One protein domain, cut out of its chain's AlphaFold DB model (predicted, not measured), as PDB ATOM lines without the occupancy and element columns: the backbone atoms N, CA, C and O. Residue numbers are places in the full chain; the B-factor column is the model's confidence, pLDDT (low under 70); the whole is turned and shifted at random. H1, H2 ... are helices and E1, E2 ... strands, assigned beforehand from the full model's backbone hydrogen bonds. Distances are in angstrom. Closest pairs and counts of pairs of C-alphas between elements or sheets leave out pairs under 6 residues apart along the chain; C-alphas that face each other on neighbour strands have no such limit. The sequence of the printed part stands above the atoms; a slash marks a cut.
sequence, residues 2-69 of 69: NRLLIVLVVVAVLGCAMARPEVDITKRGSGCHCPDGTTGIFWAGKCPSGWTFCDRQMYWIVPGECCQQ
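Overview. This is residues 2 to 69 of the 69 residues of the protein "Delta-actitoxin-Nan sodium channel inhibitory toxin" of Nemanthus annamensis (UniProt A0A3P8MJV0). Picture a small head made of one curled four-stranded sheet, E1 to E4, with a long arm sticking out of it: residues 2 to 24 stand free, and the far part of that arm is the lone helix H1. The sheet is strongly twisted and curls like part of a barrel. The printed part has 68 residues, with one named helix followed by four named strands, H1, E1, E2, E3, E4; the sheet's order is E1, E2, E4, E3, all antiparallel, and the class is mixed, helices and strands. The whole is extended, a rod with a radius of gyration of the C-alphas of 20.5 A and spans of 68 by 25 by 16 A, and the arm makes the length.

Arrangement. Begin with H1, residues 2 to 18, which is not on the sheet, with 0 pairs of C-alphas within 10 A. In its backbone 12 of 13 O i to N i+4 pairs are within hydrogen-bond range. Go on to E1, residues 31 to 33, an edge strand, which forms a hairpin with E2, residues 39 to 44; look there for N 32 and O 40, 3.0 A apart. E2 is staggered: it pairs with E1 over residues 39 to 41 and with E4, residues 62 to 68, over residues 41 to 44. Between E2 and E4, at 143 degrees, find N 41 and O 67, 2.8 A apart. E3, residues 52 to 59, is the other edge strand and bends by 64 degrees at residue 55. E3 and E4 form the second hairpin, antiparallel at 151 degrees, with N 52 and O 68 at 2.7 A and N 66 and O 55 at 2.8 A.

Along the chain. Find C-alpha 2 at (104.842, 82.730, 169.657); from there H1 runs 25.3 A to C-alpha 18 at (107.637, 78.211, 144.905). E1, residues 31 to 33, is 7.0 A long, and E2, residues 39 to 44, is 16.4 A. E3, residues 52 to 59, measures 18.4 A, and E4, residues 62 to 68, measures 18.6 A and ends at C-alpha 68, (124.341, 78.078, 113.665).

Size, cuts and confidence. The C-alphas of Asn 2 and Asp 36, the two farthest apart, are 68.2 A apart. Without residues 2 to 24 the body has 45 residues and spans 24 by 20 by 14 A. The printed part has no cut. The link from H1 to E1, residues 19 to 30, is long. The mean pLDDT of the printed part is 78.7, and residues 14 to 29 are under 70.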
ATOM      1  N   ASN A   2     104.598  84.010 170.359       70.19
ATOM      2  CA  ASN A   2     104.842  82.730 169.657       70.19
ATOM      3  C   ASN A   2     104.054  82.499 168.353       70.19
ATOM      4  O   ASN A   2     104.582  81.912 167.418       70.19
ATOM      5  N   ARG A   3     102.799  82.958 168.263       75.62
ATOM      6  CA  ARG A   3     101.956  82.713 167.077       75.62
ATOM      7  C   ARG A   3     102.446  83.451 165.825       75.62
ATOM      8  O   ARG A   3     102.367  82.900 164.737       75.62
ATOM      9  N   LEU A   4     102.995  84.657 165.988       78.94
ATOM     10  CA  LEU A   4     103.537  85.455 164.880       78.94
ATOM     11  C   LEU A   4     104.811  84.827 164.303       78.94
ATOM     12  O   LEU A   4     104.976  84.787 163.088       78.94
ATOM     13  N   LEU A   5     105.666  84.275 165.169       78.75
ATOM     14  CA  LEU A   5     106.870  83.550 164.757       78.75
ATOM     15  C   LEU A   5     106.529  82.307 163.929       78.75
ATOM     16  O   LEU A   5     107.136  82.082 162.891       78.75
ATOM     17  N   ILE A   6     105.519  81.538 164.344       81.06
ATOM     18  CA  ILE A   6     105.090  80.336 163.613       81.06
ATOM     19  C   ILE A   6     104.564  80.706 162.221       81.06
ATOM     20  O   ILE A   6     104.926  80.063 161.240       81.06
ATOM     21  N   VAL A   7     103.758  81.768 162.114       82.50
ATOM     22  CA  VAL A   7     103.227  82.228 160.821       82.50
ATOM     23  C   VAL A   7     104.352  82.686 159.891       82.50
ATOM     24  O   VAL A   7     104.363  82.303 158.725       82.50
ATOM     25  N   LEU A   8     105.333  83.436 160.402       81.00
ATOM     26  CA  LEU A   8     106.494  83.873 159.620       81.00
ATOM     27  C   LEU A   8     107.316  82.695 159.087       81.00
ATOM     28  O   LEU A   8     107.696  82.695 157.919       81.00
ATOM     29  N   VAL A   9     107.545  81.676 159.917       82.81
ATOM     30  CA  VAL A   9     108.272  80.467 159.507       82.81
ATOM     31  C   VAL A   9     107.501  79.708 158.428       82.81
ATOM     32  O   VAL A   9     108.084  79.325 157.418       82.81
ATOM     33  N   VAL A  10     106.187  79.540 158.587       81.62
ATOM     34  CA  VAL A  10     105.354  78.822 157.609       81.62
ATOM     35  C   VAL A  10     105.311  79.555 156.265       81.62
ATOM     36  O   VAL A  10     105.461  78.918 155.224       81.62
ATOM     37  N   VAL A  11     105.181  80.886 156.267       79.94
ATOM     38  CA  VAL A  11     105.187  81.698 155.036       79.94
ATOM     39  C   VAL A  11     106.550  81.660 154.342       79.94
ATOM     40  O   VAL A  11     106.600  81.528 153.121       79.94
ATOM     41  N   ALA A  12     107.651  81.715 155.095       76.94
ATOM     42  CA  ALA A  12     108.997  81.618 154.533       76.94
ATOM     43  C   ALA A  12     109.251  80.249 153.879       76.94
ATOM     44  O   ALA A  12     109.742  80.180 152.755       76.94
ATOM     45  N   VAL A  13     108.857  79.161 154.548       73.94
ATOM     46  CA  VAL A  13     109.026  77.793 154.030       73.94
ATOM     47  C   VAL A  13     108.158  77.557 152.791       73.94
ATOM     48  O   VAL A  13     108.642  77.003 151.805       73.94
ATOM     49  N   LEU A  14     106.903  78.021 152.804       69.44
ATOM     50  CA  LEU A  14     106.020  77.946 151.638       69.44
ATOM     51  C   LEU A  14     106.563  78.774 150.468       69.44
ATOM     52  O   LEU A  14     106.563  78.282 149.348       69.44
ATOM     53  N   GLY A  15     107.091  79.978 150.718       65.50
ATOM     54  CA  GLY A  15     107.707  80.828 149.693       65.50
ATOM     55  C   GLY A  15     108.939  80.200 149.030       65.50
ATOM     56  O   GLY A  15     109.100  80.305 147.814       65.50
ATOM     57  N   CYS A  16     109.770  79.482 149.790       60.88
ATOM     58  CA  CYS A  16     110.939  78.784 149.249       60.88
ATOM     59  C   CYS A  16     110.579  77.607 148.329       60.88
ATOM     60  O   CYS A  16     111.330  77.322 147.402       60.88
ATOM     61  N   ALA A  17     109.435  76.945 148.527       60.31
ATOM     62  CA  ALA A  17     108.997  75.847 147.658       60.31
ATOM     63  C   ALA A  17     108.510  76.323 146.272       60.31
ATOM     64  O   ALA A  17     108.523  75.553 145.310       60.31
ATOM     65  N   MET A  18     108.097  77.593 146.159       57.38
ATOM     66  CA  MET A  18     107.637  78.211 144.905       57.38
ATOM     67  C   MET A  18     108.801  78.633 144.005       57.38
ATOM     68  O   MET A  18     108.609  78.808 142.803       57.38
ATOM     69  N   ALA A  19     110.001  78.789 144.575       55.12
ATOM     70  CA  ALA A  19     111.233  79.017 143.834       55.12
ATOM     71  C   ALA A  19     111.669  77.703 143.177       55.12
ATOM     72  O   ALA A  19     112.695  77.115 143.510       55.12
ATOM     73  N   ARG A  20     110.846  77.210 142.246       55.47
ATOM     74  CA  ARG A  20     111.291  76.218 141.279       55.47
ATOM     75  C   ARG A  20     112.506  76.830 140.588       55.47
ATOM     76  O   ARG A  20     112.357  77.903 140.002       55.47
ATOM     77  N   PRO A  21     113.690  76.199 140.630       51.16
ATOM     78  CA  PRO A  21     114.658  76.471 139.595       51.16
ATOM     79  C   PRO A  21     113.965  76.008 138.321       51.16
ATOM     80  O   PRO A  21     113.803  74.811 138.081       51.16
ATOM     81  N   GLU A  22     113.435  76.961 137.564       50.25
ATOM     82  CA  GLU A  22     113.113  76.737 136.173       50.25
ATOM     83  C   GLU A  22     114.444  76.309 135.576       50.25
ATOM     84  O   GLU A  22     115.383  77.100 135.469       50.25
ATOM     85  N   VAL A  23     114.598  74.994 135.412       50.44
ATOM     86  CA  VAL A  23     115.749  74.416 134.742       50.44
ATOM     87  C   VAL A  23     115.646  75.031 133.366       50.44
ATOM     88  O   VAL A  23     114.761  74.686 132.591       50.44
ATOM     89  N   ASP A  24     116.439  76.067 133.148       49.47
ATOM     90  CA  ASP A  24     116.404  76.898 131.964       49.47
ATOM     91  C   ASP A  24     117.082  76.064 130.872       49.47
ATOM     92  O   ASP A  24     118.226  76.297 130.494       49.47
ATOM     93  N   ILE A  25     116.397  75.007 130.414       52.00
ATOM     94  CA  ILE A  25     116.828  74.131 129.309       52.00
ATOM     95  C   ILE A  25     116.963  74.950 128.009       52.00
ATOM     96  O   ILE A  25     117.513  74.494 127.013       52.00
ATOM     97  N   THR A  26     116.471  76.186 128.044       52.16
ATOM     98  CA  THR A  26     116.559  77.245 127.046       52.16
ATOM     99  C   THR A  26     117.803  78.132 127.156       52.16
ATOM    100  O   THR A  26     118.124  78.827 126.188       52.16
ATOM    101  N   LYS A  27     118.554  78.129 128.267       48.69
ATOM    102  CA  LYS A  27     119.775  78.944 128.395       48.69
ATOM    103  C   LYS A  27     120.977  78.232 127.782       48.69
ATOM    104  O   LYS A  27     121.772  77.609 128.472       48.69
ATOM    105  N   ARG A  28     121.117  78.434 126.468       56.66
ATOM    106  CA  ARG A  28     122.198  77.943 125.597       56.66
ATOM    107  C   ARG A  28     122.253  76.423 125.543       56.66
ATOM    108  O   ARG A  28     122.841  75.757 126.387       56.66
ATOM    109  N   GLY A  29     121.656  75.914 124.474       62.66
ATOM    110  CA  GLY A  29     121.829  74.556 124.006       62.66
ATOM    111  C   GLY A  29     123.246  74.025 124.126       62.66
ATOM    112  O   GLY A  29     124.227  74.761 123.999       62.66
ATOM    113  N   SER A  30     123.356  72.723 124.346       75.50
ATOM    114  CA  SER A  30     124.635  72.030 124.270       75.50
ATOM    115  C   SER A  30     125.291  72.294 122.912       75.50
ATOM    116  O   SER A  30     124.604  72.378 121.893       75.50
ATOM    117  N   GLY A  31     126.615  72.462 122.895       85.75
ATOM    118  CA  GLY A  31     127.345  72.608 121.639       85.75
ATOM    119  C   GLY A  31     127.106  71.384 120.760       85.75
ATOM    120  O   GLY A  31     127.200  70.252 121.234       85.75
ATOM    121  N   CYS A  32     126.783  71.618 119.497       88.25
ATOM    122  CA  CYS A  32     126.586  70.575 118.501       88.25
ATOM    123  C   CYS A  32     127.535  70.797 117.324       88.25
ATOM    124  O   CYS A  32     128.135  71.865 117.184       88.25
ATOM    125  N   HIS A  33     127.753  69.759 116.525       91.12
ATOM    126  CA  HIS A  33     128.592  69.843 115.331       91.12
ATOM    127  C   HIS A  33     127.714  69.713 114.102       91.12
ATOM    128  O   HIS A  33     126.885  68.806 114.028       91.12
ATOM    129  N   CYS A  34     127.904  70.637 113.171       90.50
ATOM    130  CA  CYS A  34     127.232  70.638 111.891       90.50
ATOM    131  C   CYS A  34     128.026  69.769 110.885       90.50
ATOM    132  O   CYS A  34     129.246  69.614 111.022       90.50
ATOM    133  N   PRO A  35     127.371  69.185 109.864       90.31
ATOM    134  CA  PRO A  35     128.019  68.316 108.873       90.31
ATOM    135  C   PRO A  35     129.094  69.010 108.027       90.31
ATOM    136  O   PRO A  35     129.959  68.349 107.460       90.31
ATOM    137  N   ASP A  36     129.043  70.339 107.943       87.75
ATOM    138  CA  ASP A  36     130.033  71.195 107.284       87.75
ATOM    139  C   ASP A  36     131.313  71.399 108.119       87.75
ATOM    140  O   ASP A  36     132.241  72.079 107.683       87.75
ATOM    141  N   GLY A  37     131.389  70.789 109.307       88.25
ATOM    142  CA  GLY A  37     132.525  70.881 110.219       88.25
ATOM    143  C   GLY A  37     132.495  72.113 111.123       88.25
ATOM    144  O   GLY A  37     133.424  72.310 111.908       88.25
ATOM    145  N   THR A  38     131.448  72.934 111.041       90.25
ATOM    146  CA  THR A  38     131.252  74.072 111.943       90.25
ATOM    147  C   THR A  38     130.596  73.636 113.256       90.25
ATOM    148  O   THR A  38     130.097  72.514 113.405       90.25
ATOM    149  N   THR A  39     130.621  74.521 114.250       90.12
ATOM    150  CA  THR A  39     129.975  74.295 115.543       90.12
ATOM    151  C   THR A  39     128.734  75.162 115.688       90.12
ATOM    152  O   THR A  39     128.724  76.340 115.341       90.12
ATOM    153  N   GLY A  40     127.681  74.561 116.233       90.94
ATOM    154  CA  GLY A  40     126.401  75.208 116.481       90.94
ATOM    155  C   GLY A  40     125.929  75.017 117.917       90.94
ATOM    156  O   GLY A  40     126.637  74.497 118.785       90.94
ATOM    157  N   ILE A  41     124.688  75.423 118.157       90.12
ATOM    158  CA  ILE A  41     123.980  75.260 119.424       90.12
ATOM    159  C   ILE A  41     122.777  74.343 119.199       90.12
ATOM    160  O   ILE A  41     122.002  74.556 118.268       90.12
ATOM    161  N   PHE A  42     122.621  73.326 120.048       89.12
ATOM    162  CA  PHE A  42     121.484  72.409 120.008       89.12
ATOM    163  C   PHE A  42     120.235  73.045 120.622       89.12
ATOM    164  O   PHE A  42     120.223  73.402 121.794       89.12
ATOM    165  N   TRP A  43     119.140  73.101 119.881       88.00
ATOM    166  CA  TRP A  43     117.854  73.569 120.378       88.00
ATOM    167  C   TRP A  43     116.874  72.408 120.442       88.00
ATOM    168  O   TRP A  43     116.655  71.712 119.453       88.00
ATOM    169  N   ALA A  44     116.255  72.204 121.607       85.75
ATOM    170  CA  ALA A  44     115.146  71.268 121.729       85.75
ATOM    171  C   ALA A  44     113.974  71.787 120.878       85.75
ATOM    172  O   ALA A  44     113.394  72.832 121.173       85.75
ATOM    173  N   GLY A  45     113.644  71.075 119.802       86.00
ATOM    174  CA  GLY A  45     112.713  71.552 118.780       86.00
ATOM    175  C   GLY A  45     113.400  72.310 117.642       86.00
ATOM    176  O   GLY A  45     114.429  71.864 117.147       86.00
ATOM    177  N   LYS A  46     112.777  73.398 117.172       88.50
ATOM    178  CA  LYS A  46     113.216  74.128 115.974       88.50
ATOM    179  C   LYS A  46     114.218  75.235 116.272       88.50
ATOM    180  O   LYS A  46     114.156  75.852 117.335       88.50
ATOM    181  N   CYS A  47     115.049  75.553 115.282       89.00
ATOM    182  CA  CYS A  47     115.929  76.714 115.352       89.00
ATOM    183  C   CYS A  47     115.155  78.024 115.593       89.00
ATOM    184  O   CYS A  47     114.132  78.269 114.943       89.00
ATOM    185  N   PRO A  48     115.641  78.893 116.500       88.56
ATOM    186  CA  PRO A  48     115.068  80.217 116.693       88.56
ATOM    187  C   PRO A  48     115.317  81.120 115.476       88.56
ATOM    188  O   PRO A  48     116.236  80.912 114.685       88.56
ATOM    189  N   SER A  49     114.500  82.164 115.331       89.62
ATOM    190  CA  SER A  49     114.643  83.139 114.245       89.62
ATOM    191  C   SER A  49     116.023  83.802 114.260       89.62
ATOM    192  O   SER A  49     116.474  84.260 115.311       89.62
ATOM    193  N   GLY A  50     116.662  83.897 113.093       89.06
ATOM    194  CA  GLY A  50     118.017  84.442 112.952       89.06
ATOM    195  C   GLY A  50     119.131  83.406 113.123       89.06
ATOM    196  O   GLY A  50     120.295  83.774 113.056       89.06
ATOM    197  N   TRP A  51     118.781  82.135 113.324       90.62
ATOM    198  CA  TRP A  51     119.713  81.016 113.273       90.62
ATOM    199  C   TRP A  51     119.429  80.153 112.044       90.62
ATOM    200  O   TRP A  51     118.280  79.966 111.639       90.62
ATOM    201  N   THR A  52     120.487  79.604 111.469       92.88
ATOM    202  CA  THR A  52     120.448  78.693 110.332       92.88
ATOM    203  C   THR A  52     120.421  77.258 110.837       92.88
ATOM    204  O   THR A  52     121.295  76.839 111.598       92.88
ATOM    205  N   PHE A  53     119.424  76.490 110.404       93.06
ATOM    206  CA  PHE A  53     119.391  75.047 110.617       93.06
ATOM    207  C   PHE A  53     120.562  74.388 109.890       93.06
ATOM    208  O   PHE A  53     120.729  74.605 108.689       93.06
ATOM    209  N   CYS A  54     121.343  73.574 110.600       91.25
ATOM    210  CA  CYS A  54     122.421  72.805 109.982       91.25
ATOM    211  C   CYS A  54     122.184  71.292 110.041       91.25
ATOM    212  O   CYS A  54     122.516  70.597 109.083       91.25
ATOM    213  N   ASP A  55     121.602  70.773 111.129       92.44
ATOM    214  CA  ASP A  55     121.386  69.336 111.301       92.44
ATOM    215  C   ASP A  55     120.276  69.020 112.308       92.44
ATOM    216  O   ASP A  55     119.975  69.811 113.200       92.44
ATOM    217  N   ARG A  56     119.676  67.834 112.195       90.88
ATOM    218  CA  ARG A  56     118.722  67.320 113.181       90.88
ATOM    219  C   ARG A  56     119.434  66.340 114.100       90.88
ATOM    220  O   ARG A  56     119.913  65.305 113.653       90.88
ATOM    221  N   GLN A  57     119.425  66.626 115.398       86.00
ATOM    222  CA  GLN A  57     120.146  65.831 116.386       86.00
ATOM    223  C   GLN A  57     119.239  65.411 117.538       86.00
ATOM    224  O   GLN A  57     118.162  65.964 117.765       86.00
ATOM    225  N   MET A  58     119.668  64.383 118.261       84.25
ATOM    226  CA  MET A  58     118.962  63.864 119.425       84.25
ATOM    227  C   MET A  58     119.899  63.956 120.621       84.25
ATOM    228  O   MET A  58     120.877  63.216 120.710       84.25
ATOM    229  N   TYR A  59     119.613  64.882 121.531       77.88
ATOM    230  CA  TYR A  59     120.424  65.094 122.721       77.88
ATOM    231  C   TYR A  59     119.759  64.401 123.909       77.88
ATOM    232  O   TYR A  59     118.685  64.812 124.342       77.88
ATOM    233  N   TRP A  60     120.367  63.318 124.406       74.69
ATOM    234  CA  TRP A  60     119.879  62.551 125.566       74.69
ATOM    235  C   TRP A  60     118.373  62.248 125.520       74.69
ATOM    236  O   TRP A  60     117.664  62.410 126.507       74.69
ATOM    237  N   ILE A  61     117.888  61.789 124.361       81.50
ATOM    238  CA  ILE A  61     116.487  61.404 124.091       81.50
ATOM    239  C   ILE A  61     115.559  62.574 123.712       81.50
ATOM    240  O   ILE A  61     114.441  62.353 123.253       81.50
ATOM    241  N   VAL A  62     116.027  63.819 123.778       82.38
ATOM    242  CA  VAL A  62     115.267  64.980 123.298       82.38
ATOM    243  C   VAL A  62     115.566  65.215 121.813       82.38
ATOM    244  O   VAL A  62     116.724  65.476 121.469       82.38
ATOM    245  N   PRO A  63     114.570  65.133 120.910       85.38
ATOM    246  CA  PRO A  63     114.763  65.510 119.517       85.38
ATOM    247  C   PRO A  63     114.888  67.031 119.393       85.38
ATOM    248  O   PRO A  63     114.148  67.791 120.023       85.38
ATOM    249  N   GLY A  64     115.804  67.479 118.546       89.06
ATOM    250  CA  GLY A  64     116.014  68.895 118.306       89.06
ATOM    251  C   GLY A  64     116.841  69.175 117.066       89.06
ATOM    252  O   GLY A  64     117.140  68.288 116.262       89.06
ATOM    253  N   GLU A  65     117.188  70.439 116.907       91.31
ATOM    254  CA  GLU A  65     117.913  70.954 115.760       91.31
ATOM    255  C   GLU A  65     119.223  71.589 116.226       91.31
ATOM    256  O   GLU A  65     119.267  72.332 117.205       91.31
ATOM    257  N   CYS A  66     120.310  71.272 115.532       91.12
ATOM    258  CA  CYS A  66     121.565  71.989 115.647       91.12
ATOM    259  C   CYS A  66     121.488  73.231 114.759       91.12
ATOM    260  O   CYS A  66     121.200  73.141 113.559       91.12
ATOM    261  N   CYS A  67     121.717  74.392 115.363       91.25
ATOM    262  CA  CYS A  67     121.535  75.681 114.718       91.25
ATOM    263  C   CYS A  67     122.816  76.504 114.829       91.25
ATOM    264  O   CYS A  67     123.427  76.566 115.897       91.25
ATOM    265  N   GLN A  68     123.185  77.182 113.748       90.75
ATOM    266  CA  GLN A  68     124.341  78.078 113.665       90.75
ATOM    267  C   GLN A  68     123.905  79.524 113.398       90.75
ATOM    268  O   GLN A  68     122.791  79.746 112.923       90.75
ATOM    269  N   GLN A  69     124.747  80.502 113.733       83.62
ATOM    270  CA  GLN A  69     124.526  81.920 113.420       83.62
ATOM    271  C   GLN A  69     125.383  82.349 112.240       83.62
ATOM    272  O   GLN A  69     126.562  81.936 112.210       83.62
TER     273      GLN A  69